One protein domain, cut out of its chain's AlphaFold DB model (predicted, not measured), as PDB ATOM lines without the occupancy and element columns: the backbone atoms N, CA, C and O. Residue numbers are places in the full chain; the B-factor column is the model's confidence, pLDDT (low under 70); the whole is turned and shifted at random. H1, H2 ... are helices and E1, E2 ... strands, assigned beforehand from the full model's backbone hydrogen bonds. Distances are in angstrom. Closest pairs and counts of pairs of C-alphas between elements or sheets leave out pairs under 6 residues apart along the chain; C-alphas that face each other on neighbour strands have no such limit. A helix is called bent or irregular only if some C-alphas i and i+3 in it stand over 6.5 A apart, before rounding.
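AT A GLANCE: This is residues 11 to 132 of the 135 residues of an uncharacterized protein of Fervidicoccus fontis (UniProt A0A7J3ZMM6). One twisted, curled antiparallel sheet is folded into two leaves that face each other in part: E4 and E5 face E2, E1 and E6, and the bent strand E3 is the hinge. H2 and H4 cover the larger leaf, with H1 packed on both helices, while H3 covers E5 at the far end; the tip of the E2 and E3 hairpin, residues 58 to 64, sticks out. The printed part has 122 residues with four named helices and six named strands, in the order H1 H2 E1 E2 E3 H3 E4 E5 H4 E6, a mixed class; the sheet's order is E4, E5, E3, E2, E1, E6. It is compact, with a radius of gyration of the C-alphas of 14.3 A, and spans 39 by 36 by 25 A.

IN THESE COORDINATES: Find C-alpha 11 at (-11.942, 6.285, 35.519), where H1 begins; it runs to residue 18. H2 follows at residues 24 to 35, 16.6 A long. Next come E1, residues 40 to 45, E2, residues 50 to 59 and 28.7 A long, and E3, residues 62 to 75 and 34.4 A long, which bends by 72 degrees at residue 72. From C-alpha 80 at (-44.018, -5.117, 42.034) H3 runs to residue 86. Then read E4 at 93 to 98, E5 at 101 to 106, H4 at 113 to 120, and E6 from 126 to C-alpha 131 at (-27.975, 9.170, 35.202).

HOW THE PARTS SIT: Start at E1, E2 and E3, a meander, each strand the antiparallel neighbour of the one before: look at N 43 and O 52, 2.8 A, and N 53 and O 69, 2.8 A. E6 is an edge strand beside E1, with N 42 and O 129 at 2.8 A. Across the hinge, N 74 and O 102 are 2.9 A apart between E3 and E5, and N 96 and O 103 are 2.9 A apart in the hairpin of E4 and E5. E3, H3 and E4 make a split strand-helix-strand unit, two strands of one sheet that are not neighbours, with a helix between them along the chain and E5 between them in the sheet; its crossover is right-handed. H3 is on the sheet over E5, its closest C-alphas there being Leu 86 and Ser 104, 6.3 A. H2 lies over E6 at a height over the sheet of 9.1 A, with C-alphas 33 and 130 closest at 5.2 A. H4 lies over E2, C-alphas 52 and 116 closest at 7.0 A, and only just not over E3, on which 2 of its 8 C-alphas fall. H1 is not on the sheet; it touches H4, closest C-alphas Phe 14 and Val 117 at 6.4 A, and H2 at residues 27 to 31 alone, closest C-alphas Tyr 11 and Leu 30 at 6.3 A. In H1, H2, H3 and H4 every O i to N i+4 pair is within hydrogen-bond range.

THE WHOLE: The two C-alphas farthest apart, those of Leu 61 and Pro 79, are 43.8 A apart. The printed part has no cut, and no link is long. The mean pLDDT of the printed part is 84.3; look for values under 70 at residues 58 to 64 and 108 to 109.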
ATOM      1  N   TYR A  11     -12.725   7.152  36.410       88.25
ATOM      2  CA  TYR A  11     -11.942   6.285  35.519       88.25
ATOM      3  C   TYR A  11     -10.507   6.076  36.017       88.25
ATOM      4  O   TYR A  11     -10.065   4.936  36.181       88.25
ATOM      5  N   ALA A  12      -9.785   7.162  36.299       86.94
ATOM      6  CA  ALA A  12      -8.395   7.088  36.740       86.94
ATOM      7  C   ALA A  12      -8.276   6.382  38.098       86.94
ATOM      8  O   ALA A  12      -7.380   5.553  38.299       86.94
ATOM      9  N   LEU A  13      -9.212   6.658  39.010       89.38
ATOM     10  CA  LEU A  13      -9.264   6.023  40.321       89.38
ATOM     11  C   LEU A  13      -9.516   4.512  40.216       89.38
ATOM     12  O   LEU A  13      -8.806   3.727  40.851       89.38
ATOM     13  N   PHE A  14     -10.464   4.098  39.376       92.06
ATOM     14  CA  PHE A  14     -10.750   2.695  39.095       92.06
ATOM     15  C   PHE A  14      -9.567   1.999  38.422       92.06
ATOM     16  O   PHE A  14      -9.159   0.929  38.873       92.06
ATOM     17  N   LYS A  15      -8.959   2.607  37.393       90.50
ATOM     18  CA  LYS A  15      -7.831   2.003  36.665       90.50
ATOM     19  C   LYS A  15      -6.631   1.791  37.586       90.50
ATOM     20  O   LYS A  15      -6.005   0.734  37.547       90.50
ATOM     21  N   LYS A  16      -6.346   2.762  38.461       91.56
ATOM     22  CA  LYS A  16      -5.282   2.662  39.467       91.56
ATOM     23  C   LYS A  16      -5.578   1.569  40.496       91.56
ATOM     24  O   LYS A  16      -4.701   0.757  40.780       91.56
ATOM     25  N   THR A  17      -6.796   1.536  41.036       92.69
ATOM     26  CA  THR A  17      -7.146   0.687  42.189       92.69
ATOM     27  C   THR A  17      -7.453  -0.757  41.794       92.69
ATOM     28  O   THR A  17      -6.984  -1.685  42.446       92.69
ATOM     29  N   CYS A  18      -8.190  -0.967  40.702       91.88
ATOM     30  CA  CYS A  18      -8.633  -2.293  40.272       91.88
ATOM     31  C   CYS A  18      -7.699  -2.964  39.253       91.88
ATOM     32  O   CYS A  18      -8.068  -4.021  38.750       91.88
ATOM     33  N   SER A  19      -6.549  -2.360  38.916       80.88
ATOM     34  CA  SER A  19      -5.560  -2.788  37.901       80.88
ATOM     35  C   SER A  19      -5.743  -4.225  37.373       80.88
ATOM     36  O   SER A  19      -5.272  -5.192  37.973       80.88
ATOM     37  N   GLY A  20      -6.434  -4.348  36.233       79.12
ATOM     38  CA  GLY A  20      -6.619  -5.603  35.489       79.12
ATOM     39  C   GLY A  20      -7.768  -6.519  35.932       79.12
ATOM     40  O   GLY A  20      -7.979  -7.539  35.288       79.12
ATOM     41  N   ARG A  21      -8.514  -6.188  36.995       88.81
ATOM     42  CA  ARG A  21      -9.650  -6.998  37.485       88.81
ATOM     43  C   ARG A  21     -10.956  -6.730  36.749       88.81
ATOM     44  O   ARG A  21     -11.759  -7.637  36.586       88.81
ATOM     45  N   LEU A  22     -11.160  -5.486  36.325       92.19
ATOM     46  CA  LEU A  22     -12.369  -5.075  35.620       92.19
ATOM     47  C   LEU A  22     -12.172  -5.182  34.102       92.19
ATOM     48  O   LEU A  22     -11.068  -4.899  33.622       92.19
ATOM     49  N   PRO A  23     -13.214  -5.564  33.344       92.31
ATOM     50  CA  PRO A  23     -13.134  -5.678  31.890       92.31
ATOM     51  C   PRO A  23     -12.939  -4.307  31.228       92.31
ATOM     52  O   PRO A  23     -13.342  -3.284  31.775       92.31
ATOM     53  N   GLU A  24     -12.367  -4.263  30.019       91.00
ATOM     54  CA  GLU A  24     -12.151  -2.979  29.329       91.00
ATOM     55  C   GLU A  24     -13.469  -2.249  29.023       91.00
ATOM     56  O   GLU A  24     -13.550  -1.034  29.180       91.00
ATOM     57  N   SER A  25     -14.537  -3.000  28.736       92.38
ATOM     58  CA  SER A  25     -15.886  -2.464  28.518       92.38
ATOM     59  C   SER A  25     -16.443  -1.685  29.716       92.38
ATOM     60  O   SER A  25     -17.216  -0.749  29.530       92.38
ATOM     61  N   PHE A  26     -16.044  -2.029  30.948       93.81
ATOM     62  CA  PHE A  26     -16.410  -1.254  32.136       93.81
ATOM     63  C   PHE A  26     -15.798   0.148  32.078       93.81
ATOM     64  O   PHE A  26     -16.477   1.143  32.334       93.81
ATOM     65  N   TYR A  27     -14.516   0.232  31.722       91.62
ATOM     66  CA  TYR A  27     -13.811   1.503  31.643       91.62
ATOM     67  C   TYR A  27     -14.327   2.375  30.496       91.62
ATOM     68  O   TYR A  27     -14.453   3.584  30.672       91.62
ATOM     69  N   GLU A  28     -14.656   1.773  29.352       91.62
ATOM     70  CA  GLU A  28     -15.273   2.474  28.222       91.62
ATOM     71  C   GLU A  28     -16.614   3.105  28.619       91.62
ATOM     72  O   GLU A  28     -16.805   4.304  28.414       91.62
ATOM     73  N   ALA A  29     -17.495   2.340  29.276       92.12
ATOM     74  CA  ALA A  29     -18.781   2.845  29.759       92.12
ATOM     75  C   ALA A  29     -18.619   3.960  30.809       92.12
ATOM     76  O   ALA A  29     -19.364   4.938  30.814       92.12
ATOM     77  N   LEU A  30     -17.622   3.845  31.690       90.56
ATOM     78  CA  LEU A  30     -17.336   4.865  32.697       90.56
ATOM     79  C   LEU A  30     -16.864   6.182  32.063       90.56
ATOM     80  O   LEU A  30     -17.345   7.250  32.442       90.56
ATOM     81  N   ILE A  31     -15.968   6.106  31.073       89.69
ATOM     82  CA  ILE A  31     -15.516   7.274  30.303       89.69
ATOM     83  C   ILE A  31     -16.697   7.925  29.578       89.69
ATOM     84  O   ILE A  31     -16.782   9.151  29.539       89.69
ATOM     85  N   GLU A  32     -17.609   7.131  29.013       89.38
ATOM     86  CA  GLU A  32     -18.812   7.644  28.355       89.38
ATOM     87  C   GLU A  32     -19.699   8.425  29.334       89.38
ATOM     88  O   GLU A  32     -20.050   9.572  29.048       89.38
ATOM     89  N   CYS A  33     -19.973   7.870  30.522       88.25
ATOM     90  CA  CYS A  33     -20.726   8.571  31.565       88.25
ATOM     91  C   CYS A  33     -20.067   9.895  31.988       88.25
ATOM     92  O   CYS A  33     -20.748  10.910  32.157       88.25
ATOM     93  N   GLU A  34     -18.742   9.903  32.161       84.12
ATOM     94  CA  GLU A  34     -17.995  11.123  32.486       84.12
ATOM     95  C   GLU A  34     -18.039  12.136  31.329       84.12
ATOM     96  O   GLU A  34     -18.137  13.341  31.564       84.12
ATOM     97  N   HIS A  35     -18.008  11.666  30.077       84.12
ATOM     98  CA  HIS A  35     -18.027  12.516  28.888       84.12
ATOM     99  C   HIS A  35     -19.356  13.250  28.702       84.12
ATOM    100  O   HIS A  35     -19.352  14.438  28.373       84.12
ATOM    101  N   ILE A  36     -20.478  12.567  28.935       83.25
ATOM    102  CA  ILE A  36     -21.812  13.181  28.858       83.25
ATOM    103  C   ILE A  36     -22.122  14.074  30.068       83.25
ATOM    104  O   ILE A  36     -23.117  14.791  30.059       83.25
ATOM    105  N   GLY A  37     -21.268  14.065  31.099       79.69
ATOM    106  CA  GLY A  37     -21.440  14.875  32.304       79.69
ATOM    107  C   GLY A  37     -22.530  14.340  33.231       79.69
ATOM    108  O   GLY A  37     -23.288  15.127  33.799       79.69
ATOM    109  N   ALA A  38     -22.646  13.014  33.354       81.69
ATOM    110  CA  ALA A  38     -23.602  12.387  34.260       81.69
ATOM    111  C   ALA A  38     -23.406  12.898  35.697       81.69
ATOM    112  O   ALA A  38     -22.295  12.884  36.234       81.69
ATOM    113  N   THR A  39     -24.488  13.350  36.337       83.12
ATOM    114  CA  THR A  39     -24.427  13.808  37.734       83.12
ATOM    115  C   THR A  39     -24.278  12.627  38.689       83.12
ATOM    116  O   THR A  39     -23.692  12.765  39.769       83.12
ATOM    117  N   ARG A  40     -24.760  11.453  38.266       86.94
ATOM    118  CA  ARG A  40     -24.657  10.200  38.999       86.94
ATOM    119  C   ARG A  40     -24.281   9.049  38.074       86.94
ATOM    120  O   ARG A  40     -24.826   8.901  36.983       86.94
ATOM    121  N   ILE A  41     -23.363   8.210  38.536       90.94
ATOM    122  CA  ILE A  41     -22.934   6.993  37.850       90.94
ATOM    123  C   ILE A  41     -23.210   5.819  38.776       90.94
ATOM    124  O   ILE A  41     -22.732   5.797  39.907       90.94
ATOM    125  N   PHE A  42     -23.974   4.847  38.304       92.06
ATOM    126  CA  PHE A  42     -24.229   3.608  39.024       92.06
ATOM    127  C   PHE A  42     -23.344   2.504  38.474       92.06
ATOM    128  O   PHE A  42     -23.242   2.329  37.259       92.06
ATOM    129  N   VAL A  43     -22.741   1.748  39.379       94.25
ATOM    130  CA  VAL A  43     -21.994   0.536  39.078       94.25
ATOM    131  C   VAL A  43     -22.648  -0.604  39.840       94.25
ATOM    132  O   VAL A  43     -22.631  -0.623  41.068       94.25
ATOM    133  N   LEU A  44     -23.268  -1.518  39.109       93.69
ATOM    134  CA  LEU A  44     -24.154  -2.541  39.649       93.69
ATOM    135  C   LEU A  44     -23.578  -3.937  39.416       93.69
ATOM    136  O   LEU A  44     -23.009  -4.187  38.355       93.69
ATOM    137  N   ASP A  45     -23.769  -4.833  40.379       93.44
ATOM    138  CA  ASP A  45     -23.531  -6.268  40.251       93.44
ATOM    139  C   ASP A  45     -24.845  -6.987  39.897       93.44
ATOM    140  O   ASP A  45     -25.779  -7.067  40.705       93.44
ATOM    141  N   LYS A  46     -24.920  -7.532  38.679       89.56
ATOM    142  CA  LYS A  46     -26.104  -8.247  38.171       89.56
ATOM    143  C   LYS A  46     -26.401  -9.540  38.881       89.56
ATOM    144  O   LYS A  46     -27.571  -9.927  38.938       89.56
ATOM    145  N   LYS A  47     -25.379 -10.194  39.414       87.69
ATOM    146  CA  LYS A  47     -25.542 -11.470  40.096       87.69
ATOM    147  C   LYS A  47     -26.270 -11.279  41.420       87.69
ATOM    148  O   LYS A  47     -27.192 -12.024  41.734       87.69
ATOM    149  N   GLU A  48     -25.880 -10.247  42.152       86.69
ATOM    150  CA  GLU A  48     -26.284 -10.049  43.541       86.69
ATOM    151  C   GLU A  48     -27.343  -8.936  43.711       86.69
ATOM    152  O   GLU A  48     -27.841  -8.714  44.812       86.69
ATOM    153  N   ARG A  49     -27.716  -8.236  42.626       87.31
ATOM    154  CA  ARG A  49     -28.753  -7.179  42.601       87.31
ATOM    155  C   ARG A  49     -28.502  -6.016  43.568       87.31
ATOM    156  O   ARG A  49     -29.428  -5.351  44.043       87.31
ATOM    157  N   PHE A  50     -27.230  -5.717  43.798       89.75
ATOM    158  CA  PHE A  50     -26.775  -4.536  44.523       89.75
ATOM    159  C   PHE A  50     -25.725  -3.784  43.710       89.75
ATOM    160  O   PHE A  50     -25.285  -4.229  42.653       89.75
ATOM    161  N   GLY A  51     -25.331  -2.614  44.186       92.56
ATOM    162  CA  GLY A  51     -24.244  -1.867  43.593       92.56
ATOM    163  C   GLY A  51     -23.916  -0.609  44.365       92.56
ATOM    164  O   GLY A  51     -24.314  -0.423  45.518       92.56
ATOM    165  N   LEU A  52     -23.218   0.286  43.679       92.94
ATOM    166  CA  LEU A  52     -22.768   1.559  44.205       92.94
ATOM    167  C   LEU A  52     -23.162   2.698  43.270       92.94
ATOM    168  O   LEU A  52     -22.981   2.619  42.056       92.94
ATOM    169  N   SER A  53     -23.678   3.778  43.848       91.44
ATOM    170  CA  SER A  53     -23.856   5.053  43.164       91.44
ATOM    171  C   SER A  53     -22.699   5.980  43.501       91.44
ATOM    172  O   SER A  53     -22.338   6.141  44.665       91.44
ATOM    173  N   PHE A  54     -22.130   6.617  42.485       90.19
ATOM    174  CA  PHE A  54     -21.135   7.671  42.603       90.19
ATOM    175  C   PHE A  54     -21.778   8.972  42.138       90.19
ATOM    176  O   PHE A  54     -22.159   9.110  40.978       90.19
ATOM    177  N   THR A  55     -21.947   9.914  43.058       86.94
ATOM    178  CA  THR A  55     -22.590  11.202  42.796       86.94
ATOM    179  C   THR A  55     -21.559  12.307  42.854       86.94
ATOM    180  O   THR A  55     -20.824  12.435  43.837       86.94
ATOM    181  N   THR A  56     -21.545  13.132  41.820       80.50
ATOM    182  CA  THR A  56     -20.750  14.351  41.801       80.50
ATOM    183  C   THR A  56     -21.441  15.408  42.656       80.50
ATOM    184  O   THR A  56     -22.592  15.754  42.403       80.50
ATOM    185  N   VAL A  57     -20.751  15.937  43.667       73.88
ATOM    186  CA  VAL A  57     -21.276  17.013  44.519       73.88
ATOM    187  C   VAL A  57     -20.684  18.339  44.054       73.88
ATOM    188  O   VAL A  57     -19.463  18.524  44.042       73.88
ATOM    189  N   MET A  58     -21.557  19.266  43.662       64.25
ATOM    190  CA  MET A  58     -21.186  20.647  43.369       64.25
ATOM    191  C   MET A  58     -21.581  21.549  44.536       64.25
ATOM    192  O   MET A  58     -22.701  21.477  45.031       64.25
ATOM    193  N   SER A  59     -20.665  22.408  44.969       57.53
ATOM    194  CA  SER A  59     -20.965  23.544  45.842       57.53
ATOM    195  C   SER A  59     -21.172  24.815  45.020       57.53
ATOM    196  O   SER A  59     -20.814  24.868  43.842       57.53
ATOM    197  N   GLU A  60     -21.661  25.876  45.663       53.91
ATOM    198  CA  GLU A  60     -21.771  27.222  45.077       53.91
ATOM    199  C   GLU A  60     -20.423  27.786  44.579       53.91
ATOM    200  O   GLU A  60     -20.394  28.661  43.719       53.91
ATOM    201  N   LEU A  61     -19.297  27.254  45.073       55.50
ATOM    202  CA  LEU A  61     -17.937  27.618  44.654       55.50
ATOM    203  C   LEU A  61     -17.379  26.702  43.545       55.50
ATOM    204  O   LEU A  61     -16.225  26.849  43.144       55.50
ATOM    205  N   GLY A  62     -18.184  25.758  43.046       54.53
ATOM    206  CA  GLY A  62     -17.808  24.753  42.055       54.53
ATOM    207  C   GLY A  62     -17.787  23.325  42.608       54.53
ATOM    208  O   GLY A  62     -18.213  23.052  43.731       54.53
ATOM    209  N   LEU A  63     -17.292  22.399  41.785       54.97
ATOM    210  CA  LEU A  63     -17.131  20.972  42.093       54.97
ATOM    211  C   LEU A  63     -16.353  20.757  43.404       54.97
ATOM    212  O   LEU A  63     -15.190  21.144  43.491       54.97
ATOM    213  N   THR A  64     -16.983  20.121  44.394       58.06
ATOM    214  CA  THR A  64     -16.415  19.934  45.742       58.06
ATOM    215  C   THR A  64     -16.082  18.490  46.090       58.06
ATOM    216  O   THR A  64     -15.299  18.279  47.014       58.06
ATOM    217  N   GLY A  65     -16.601  17.493  45.369       72.06
ATOM    218  CA  GLY A  65     -16.175  16.109  45.582       72.06
ATOM    219  C   GLY A  65     -17.064  15.046  44.951       72.06
ATOM    220  O   GLY A  65     -17.975  15.334  44.176       72.06
ATOM    221  N   LEU A  66     -16.779  13.797  45.316       81.56
ATOM    222  CA  LEU A  66     -17.559  12.612  44.977       81.56
ATOM    223  C   LEU A  66     -18.164  12.040  46.261       81.56
ATOM    224  O   LEU A  66     -17.493  11.980  47.290       81.56
ATOM    225  N   LYS A  67     -19.416  11.590  46.187       87.38
ATOM    226  CA  LYS A  67     -20.076  10.789  47.223       87.38
ATOM    227  C   LYS A  67     -20.349   9.394  46.673       87.38
ATOM    228  O   LYS A  67     -20.846   9.287  45.556       87.38
ATOM    229  N   ALA A  68     -20.087   8.354  47.463       90.00
ATOM    230  CA  ALA A  68     -20.501   6.991  47.152       90.00
ATOM    231  C   ALA A  68     -21.594   6.509  48.114       90.00
ATOM    232  O   ALA A  68     -21.538   6.815  49.307       90.00
ATOM    233  N   SER A  69     -22.579   5.766  47.609       89.75
ATOM    234  CA  SER A  69     -23.640   5.146  48.423       89.75
ATOM    235  C   SER A  69     -23.991   3.768  47.869       89.75
ATOM    236  O   SER A  69     -23.889   3.556  46.662       89.75
ATOM    237  N   ARG A  70     -24.418   2.835  48.727       89.12
ATOM    238  CA  ARG A  70     -24.934   1.537  48.272       89.12
ATOM    239  C   ARG A  70     -26.331   1.676  47.704       89.12
ATOM    240  O   ARG A  70     -27.129   2.485  48.174       89.12
ATOM    241  N   VAL A  71     -26.617   0.855  46.706       89.19
ATOM    242  CA  VAL A  71     -27.921   0.799  46.055       89.19
ATOM    243  C   VAL A  71     -28.337  -0.648  45.857       89.19
ATOM    244  O   VAL A  71     -27.506  -1.515  45.594       89.19
ATOM    245  N   LYS A  72     -29.634  -0.909  45.970       89.56
ATOM    246  CA  LYS A  72     -30.265  -2.144  45.499       89.56
ATOM    247  C   LYS A  72     -31.047  -1.825  44.232       89.56
ATOM    248  O   LYS A  72     -31.457  -0.678  44.045       89.56
ATOM    249  N   TYR A  73     -31.259  -2.800  43.355       89.06
ATOM    250  CA  TYR A  73     -31.959  -2.518  42.103       89.06
ATOM    251  C   TYR A  73     -32.762  -3.692  41.548       89.06
ATOM    252  O   TYR A  73     -32.440  -4.858  41.768       89.06
ATOM    253  N   ALA A  74     -33.785  -3.342  40.775       87.69
ATOM    254  CA  ALA A  74     -34.634  -4.231  39.993       87.69
ATOM    255  C   ALA A  74     -34.685  -3.746  38.543       87.69
ATOM    256  O   ALA A  74     -34.416  -2.573  38.256       87.69
ATOM    257  N   PHE A  75     -35.060  -4.640  37.636       85.88
ATOM    258  CA  PHE A  75     -35.461  -4.233  36.292       85.88
ATOM    259  C   PHE A  75     -36.913  -3.743  36.302       85.88
ATOM    260  O   PHE A  75     -37.725  -4.170  37.119       85.88
ATOM    261  N   GLU A  76     -37.247  -2.808  35.414       86.50
ATOM    262  CA  GLU A  76     -38.592  -2.213  35.357       86.50
ATOM    263  C   GLU A  76     -39.705  -3.203  34.985       86.50
ATOM    264  O   GLU A  76     -40.874  -2.928  35.252       86.50
ATOM    265  N   ASP A  77     -39.360  -4.322  34.351       87.56
ATOM    266  CA  ASP A  77     -40.276  -5.393  33.961       87.56
ATOM    267  C   ASP A  77     -40.475  -6.456  35.056       87.56
ATOM    268  O   ASP A  77     -41.293  -7.365  34.890       87.56
ATOM    269  N   GLU A  78     -39.772  -6.342  36.186       86.25
ATOM    270  CA  GLU A  78     -39.933  -7.252  37.316       86.25
ATOM    271  C   GLU A  78     -41.250  -7.000  38.079       86.25
ATOM    272  O   GLU A  78     -41.792  -5.889  38.078       86.25
ATOM    273  N   PRO A  79     -41.801  -8.027  38.759       87.12
ATOM    274  CA  PRO A  79     -43.011  -7.873  39.558       87.12
ATOM    275  C   PRO A  79     -42.868  -6.811  40.655       87.12
ATOM    276  O   PRO A  79     -41.819  -6.675  41.283       87.12
ATOM    277  N   TRP A  80     -43.971  -6.129  40.970       81.50
ATOM    278  CA  TRP A  80     -44.018  -5.117  42.034       81.50
ATOM    279  C   TRP A  80     -43.569  -5.630  43.405       81.50
ATOM    280  O   TRP A  80     -42.992  -4.863  44.177       81.50
ATOM    281  N   ASP A  81     -43.796  -6.909  43.699       85.31
ATOM    282  CA  ASP A  81     -43.346  -7.528  44.946       85.31
ATOM    283  C   ASP A  81     -41.812  -7.517  45.044       85.31
ATOM    284  O   ASP A  81     -41.272  -7.110  46.071       85.31
ATOM    285  N   ALA A  82     -41.108  -7.829  43.951       81.19
ATOM    286  CA  ALA A  82     -39.645  -7.785  43.895       81.19
ATOM    287  C   ALA A  82     -39.113  -6.355  44.090       81.19
ATOM    288  O   ALA A  82     -38.157  -6.138  44.832       81.19
ATOM    289  N   ILE A  83     -39.771  -5.356  43.491       79.12
ATOM    290  CA  ILE A  83     -39.417  -3.937  43.672       79.12
ATOM    291  C   ILE A  83     -39.642  -3.499  45.127       79.12
ATOM    292  O   ILE A  83     -38.820  -2.783  45.701       79.12
ATOM    293  N   SER A  84     -40.740  -3.946  45.740       81.50
ATOM    294  CA  SER A  84     -41.084  -3.618  47.127       81.50
ATOM    295  C   SER A  84     -40.069  -4.208  48.109       81.50
ATOM    296  O   SER A  84     -39.677  -3.538  49.066       81.50
ATOM    297  N   GLU A  85     -39.570  -5.418  47.846       83.69
ATOM    298  CA  GLU A  85     -38.532  -6.061  48.660       83.69
ATOM    299  C   GLU A  85     -37.224  -5.255  48.715       83.69
ATOM    300  O   GLU A  85     -36.596  -5.194  49.773       83.69
ATOM    301  N   LEU A  86     -36.850  -4.547  47.642       80.62
ATOM    302  CA  LEU A  86     -35.643  -3.704  47.627       80.62
ATOM    303  C   LEU A  86     -35.671  -2.593  48.682       80.62
ATOM    304  O   LEU A  86     -34.622  -2.156  49.154       80.62
ATOM    305  N   THR A  87     -36.866  -2.117  49.025       76.69
ATOM    306  CA  THR A  87     -37.071  -0.993  49.949       76.69
ATOM    307  C   THR A  87     -37.270  -1.418  51.400       76.69
ATOM    308  O   THR A  87     -37.287  -0.568  52.284       76.69
ATOM    309  N   ARG A  88     -37.400  -2.725  51.664       80.31
ATOM    310  CA  ARG A  88     -37.851  -3.249  52.960       80.31
ATOM    311  C   ARG A  88     -36.887  -2.979  54.117       80.31
ATOM    312  O   ARG A  88     -37.343  -2.803  55.242       80.31
ATOM    313  N   ASP A  89     -35.587  -2.950  53.836       76.12
ATOM    314  CA  ASP A  89     -34.537  -2.838  54.860       76.12
ATOM    315  C   ASP A  89     -33.938  -1.427  54.974       76.12
ATOM    316  O   ASP A  89     -32.964  -1.235  55.697       76.12
ATOM    317  N   CYS A  90     -34.467  -0.442  54.243       73.75
ATOM    318  CA  CYS A  90     -33.963   0.927  54.293       73.75
ATOM    319  C   CYS A  90     -34.860   1.791  55.199       73.75
ATOM    320  O   CYS A  90     -36.057   1.910  54.946       73.75
ATOM    321  N   ASP A  91     -34.278   2.495  56.172       71.12
ATOM    322  CA  ASP A  91     -35.016   3.472  56.998       71.12
ATOM    323  C   ASP A  91     -35.515   4.676  56.183       71.12
ATOM    324  O   ASP A  91     -36.551   5.279  56.471       71.12
ATOM    325  N   SER A  92     -34.764   5.044  55.147       73.00
ATOM    326  CA  SER A  92     -35.120   6.095  54.206       73.00
ATOM    327  C   SER A  92     -34.655   5.705  52.812       73.00
ATOM    328  O   SER A  92     -33.535   5.215  52.644       73.00
ATOM    329  N   ILE A  93     -35.525   5.907  51.824       77.06
ATOM    330  CA  ILE A  93     -35.305   5.476  50.445       77.06
ATOM    331  C   ILE A  93     -35.343   6.656  49.487       77.06
ATOM    332  O   ILE A  93     -36.184   7.551  49.598       77.06
ATOM    333  N   ARG A  94     -34.478   6.598  48.480       79.62
ATOM    334  CA  ARG A  94     -34.644   7.349  47.240       79.62
ATOM    335  C   ARG A  94     -34.820   6.356  46.100       79.62
ATOM    336  O   ARG A  94     -33.918   5.570  45.825       79.62
ATOM    337  N   LEU A  95     -35.976   6.412  45.441       78.69
ATOM    338  CA  LEU A  95     -36.224   5.644  44.226       78.69
ATOM    339  C   LEU A  95     -35.770   6.444  43.007       78.69
ATOM    340  O   LEU A  95     -36.165   7.598  42.834       78.69
ATOM    341  N   VAL A  96     -34.954   5.827  42.162       78.56
ATOM    342  CA  VAL A  96     -34.546   6.373  40.865       78.56
ATOM    343  C   VAL A  96     -35.026   5.410  39.791       78.56
ATOM    344  O   VAL A  96     -34.662   4.236  39.799       78.56
ATOM    345  N   LYS A  97     -35.873   5.898  38.883       78.50
ATOM    346  CA  LYS A  97     -36.381   5.123  37.750       78.50
ATOM    347  C   LYS A  97     -35.793   5.666  36.456       78.50
ATOM    348  O   LYS A  97     -35.784   6.877  36.251       78.50
ATOM    349  N   GLY A  98     -35.327   4.779  35.591       76.12
ATOM    350  CA  GLY A  98     -34.823   5.136  34.272       76.12
ATOM    351  C   GLY A  98     -33.917   4.055  33.708       76.12
ATOM    352  O   GLY A  98     -33.451   3.177  34.431       76.12
ATOM    353  N   GLU A  99     -33.659   4.123  32.401       77.81
ATOM    354  CA  GLU A  99     -32.755   3.187  31.716       77.81
ATOM    355  C   GLU A  99     -33.152   1.702  31.873       77.81
ATOM    356  O   GLU A  99     -32.292   0.814  31.803       77.81
ATOM    357  N   GLY A 100     -34.451   1.434  32.084       81.62
ATOM    358  CA  GLY A 100     -35.010   0.096  32.295       81.62
ATOM    359  C   GLY A 100     -34.809  -0.453  33.709       81.62
ATOM    360  O   GLY A 100     -34.988  -1.652  33.919       81.62
ATOM    361  N   LEU A 101     -34.428   0.392  34.672       83.75
ATOM    362  CA  LEU A 101     -34.153   0.007  36.054       83.75
ATOM    363  C   LEU A 101     -34.979   0.812  37.060       83.75
ATOM    364  O   LEU A 101     -35.264   1.997  36.874       83.75
ATOM    365  N   VAL A 102     -35.276   0.162  38.181       83.94
ATOM    366  CA  VAL A 102     -35.711   0.801  39.422       83.94
ATOM    367  C   VAL A 102     -34.608   0.611  40.454       83.94
ATOM    368  O   VAL A 102     -34.288  -0.509  40.848       83.94
ATOM    369  N   LEU A 103     -34.012   1.714  40.885       82.19
ATOM    370  CA  LEU A 103     -32.931   1.760  41.862       82.19
ATOM    371  C   LEU A 103     -33.492   2.240  43.198       82.19
ATOM    372  O   LEU A 103     -34.169   3.265  43.250       82.19
ATOM    373  N   SER A 104     -33.185   1.518  44.268       83.19
ATOM    374  CA  SER A 104     -33.459   1.909  45.648       83.19
ATOM    375  C   SER A 104     -32.139   2.253  46.323       83.19
ATOM    376  O   SER A 104     -31.315   1.377  46.601       83.19
ATOM    377  N   GLU A 105     -31.916   3.541  46.565       79.38
ATOM    378  CA  GLU A 105     -30.802   4.004  47.385       79.38
ATOM    379  C   GLU A 105     -31.284   4.093  48.835       79.38
ATOM    380  O   GLU A 105     -32.153   4.916  49.146       79.38
ATOM    381  N   CYS A 106     -30.726   3.271  49.730       74.94
ATOM    382  CA  CYS A 106     -30.888   3.527  51.157       74.94
ATOM    383  C   CYS A 106     -30.113   4.816  51.484       74.94
ATOM    384  O   CYS A 106     -28.935   4.944  51.131       74.94
ATOM    385  N   ILE A 107     -30.750   5.784  52.146       71.50
ATOM    386  CA  ILE A 107     -30.095   7.038  52.547       71.50
ATOM    387  C   ILE A 107     -29.229   6.773  53.785       71.50
ATOM    388  O   ILE A 107     -29.575   7.111  54.913       71.50
ATOM    389  N   GLU A 108     -28.094   6.129  53.552       69.94
ATOM    390  CA  GLU A 108     -27.071   5.803  54.542       69.94
ATOM    391  C   GLU A 108     -25.941   6.855  54.542       69.94
ATOM    392  O   GLU A 108     -25.824   7.662  53.602       69.94
ATOM    393  N   PRO A 109     -25.088   6.896  55.589       69.75
ATOM    394  CA  PRO A 109     -23.863   7.685  55.543       69.75
ATOM    395  C   PRO A 109     -23.035   7.333  54.301       69.75
ATOM    396  O   PRO A 109     -22.922   6.173  53.909       69.75
ATOM    397  N   ALA A 110     -22.461   8.365  53.678       76.50
ATOM    398  CA  ALA A 110     -21.619   8.206  52.498       76.50
ATOM    399  C   ALA A 110     -20.484   7.213  52.771       76.50
ATOM    400  O   ALA A 110     -19.796   7.320  53.788       76.50
ATOM    401  N   LEU A 111     -20.246   6.304  51.829       83.81
ATOM    402  CA  LEU A 111     -19.043   5.488  51.842       83.81
ATOM    403  C   LEU A 111     -17.834   6.340  51.462       83.81
ATOM    404  O   LEU A 111     -17.908   7.210  50.586       83.81
ATOM    405  N   GLU A 112     -16.693   6.039  52.077       89.25
ATOM    406  CA  GLU A 112     -15.418   6.541  51.581       89.25
ATOM    407  C   GLU A 112     -15.185   6.025  50.159       89.25
ATOM    408  O   GLU A 112     -15.323   4.831  49.879       89.25
ATOM    409  N   ILE A 113     -14.802   6.928  49.254       89.44
ATOM    410  CA  ILE A 113     -14.708   6.625  47.821       89.44
ATOM    411  C   ILE A 113     -13.752   5.465  47.543       89.44
ATOM    412  O   ILE A 113     -14.061   4.605  46.724       89.44
ATOM    413  N   LEU A 114     -12.618   5.398  48.243       90.12
ATOM    414  CA  LEU A 114     -11.662   4.312  48.043       90.12
ATOM    415  C   LEU A 114     -12.250   2.949  48.437       90.12
ATOM    416  O   LEU A 114     -12.042   1.975  47.717       90.12
ATOM    417  N   HIS A 115     -13.017   2.877  49.529       92.50
ATOM    418  CA  HIS A 115     -13.700   1.644  49.925       92.50
ATOM    419  C   HIS A 115     -14.763   1.236  48.905       92.50
ATOM    420  O   HIS A 115     -14.811   0.069  48.524       92.50
ATOM    421  N   ALA A 116     -15.552   2.190  48.405       92.25
ATOM    422  CA  ALA A 116     -16.533   1.926  47.355       92.25
ATOM    423  C   ALA A 116     -15.869   1.396  46.071       92.25
ATOM    424  O   ALA A 116     -16.324   0.421  45.483       92.25
ATOM    425  N   VAL A 117     -14.744   1.983  45.655       93.44
ATOM    426  CA  VAL A 117     -13.989   1.510  44.484       93.44
ATOM    427  C   VAL A 117     -13.464   0.091  44.693       93.44
ATOM    428  O   VAL A 117     -13.602  -0.740  43.801       93.44
ATOM    429  N   ILE A 118     -12.891  -0.206  45.866       93.81
ATOM    430  CA  ILE A 118     -12.408  -1.554  46.202       93.81
ATOM    431  C   ILE A 118     -13.553  -2.574  46.168       93.81
ATOM    432  O   ILE A 118     -13.347  -3.679  45.670       93.81
ATOM    433  N   GLU A 119     -14.737  -2.203  46.662       94.19
ATOM    434  CA  GLU A 119     -15.934  -3.048  46.629       94.19
ATOM    435  C   GLU A 119     -16.320  -3.393  45.181       94.19
ATOM    436  O   GLU A 119     -16.409  -4.571  44.839       94.19
ATOM    437  N   VAL A 120     -16.407  -2.392  44.297       94.50
ATOM    438  CA  VAL A 120     -16.659  -2.604  42.859       94.50
ATOM    439  C   VAL A 120     -15.586  -3.472  42.197       94.50
ATOM    440  O   VAL A 120     -15.911  -4.273  41.323       94.50
ATOM    441  N   CYS A 121     -14.307  -3.364  42.588       94.56
ATOM    442  CA  CYS A 121     -13.247  -4.209  42.018       94.56
ATOM    443  C   CYS A 121     -13.489  -5.719  42.237       94.56
ATOM    444  O   CYS A 121     -12.766  -6.526  41.646       94.56
ATOM    445  N   GLY A 122     -14.400  -6.092  43.142       93.00
ATOM    446  CA  GLY A 122     -14.787  -7.469  43.432       93.00
ATOM    447  C   GLY A 122     -16.046  -7.953  42.709       93.00
ATOM    448  O   GLY A 122     -16.380  -9.123  42.860       93.00
ATOM    449  N   TYR A 123     -16.741  -7.098  41.954       94.12
ATOM    450  CA  TYR A 123     -17.964  -7.491  41.247       94.12
ATOM    451  C   TYR A 123     -17.636  -8.375  40.039       94.12
ATOM    452  O   TYR A 123     -16.650  -8.148  39.333       94.12
ATOM    453  N   GLU A 124     -18.481  -9.375  39.790       88.62
ATOM    454  CA  GLU A 124     -18.257 -10.369  38.730       88.62
ATOM    455  C   GLU A 124     -19.008 -10.031  37.432       88.62
ATOM    456  O   GLU A 124     -18.454 -10.197  36.345       88.62
ATOM    457  N   ASP A 125     -20.246  -9.533  37.528       91.50
ATOM    458  CA  ASP A 125     -21.075  -9.174  36.371       91.50
ATOM    459  C   ASP A 125     -21.558  -7.729  36.480       91.50
ATOM    460  O   ASP A 125     -22.578  -7.416  37.092       91.50
ATOM    461  N   LEU A 126     -20.782  -6.834  35.878       92.81
ATOM    462  CA  LEU A 126     -20.964  -5.400  36.019       92.81
ATOM    463  C   LEU A 126     -21.980  -4.827  35.028       92.81
ATOM    464  O   LEU A 126     -22.023  -5.173  33.842       92.81
ATOM    465  N   LEU A 127     -22.753  -3.859  35.512       92.69
ATOM    466  CA  LEU A 127     -23.538  -2.936  34.704       92.69
ATOM    467  C   LEU A 127     -23.226  -1.502  35.129       92.69
ATOM    468  O   LEU A 127     -23.406  -1.146  36.291       92.69
ATOM    469  N   VAL A 128     -22.791  -0.675  34.182       93.25
ATOM    470  CA  VAL A 128     -22.601   0.763  34.402       93.25
ATOM    471  C   VAL A 128     -23.798   1.507  33.823       93.25
ATOM    472  O   VAL A 128     -24.195   1.248  32.686       93.25
ATOM    473  N   LYS A 129     -24.388   2.415  34.603       91.88
ATOM    474  CA  LYS A 129     -25.499   3.263  34.162       91.88
ATOM    475  C   LYS A 129     -25.245   4.717  34.515       91.88
ATOM    476  O   LYS A 129     -24.991   5.054  35.670       91.88
ATOM    477  N   CYS A 130     -25.351   5.575  33.512       87.75
ATOM    478  CA  CYS A 130     -25.218   7.011  33.663       87.75
ATOM    479  C   CYS A 130     -26.602   7.612  33.910       87.75
ATOM    480  O   CYS A 130     -27.532   7.338  33.157       87.75
ATOM    481  N   PHE A 131     -26.744   8.436  34.941       85.12
ATOM    482  CA  PHE A 131     -27.975   9.170  35.202       85.12
ATOM    483  C   PHE A 131     -27.679  10.660  35.302       85.12
ATOM    484  O   PHE A 131     -26.716  11.102  35.937       85.12
ATOM    485  N   HIS A 132     -28.566  11.432  34.692       74.06
ATOM    486  CA  HIS A 132     -28.710  12.848  34.961       74.06
ATOM    487  C   HIS A 132     -29.896  12.992  35.907       74.06
ATOM    488  O   HIS A 132     -30.936  12.373  35.685       74.06
TER     489      HIS A 132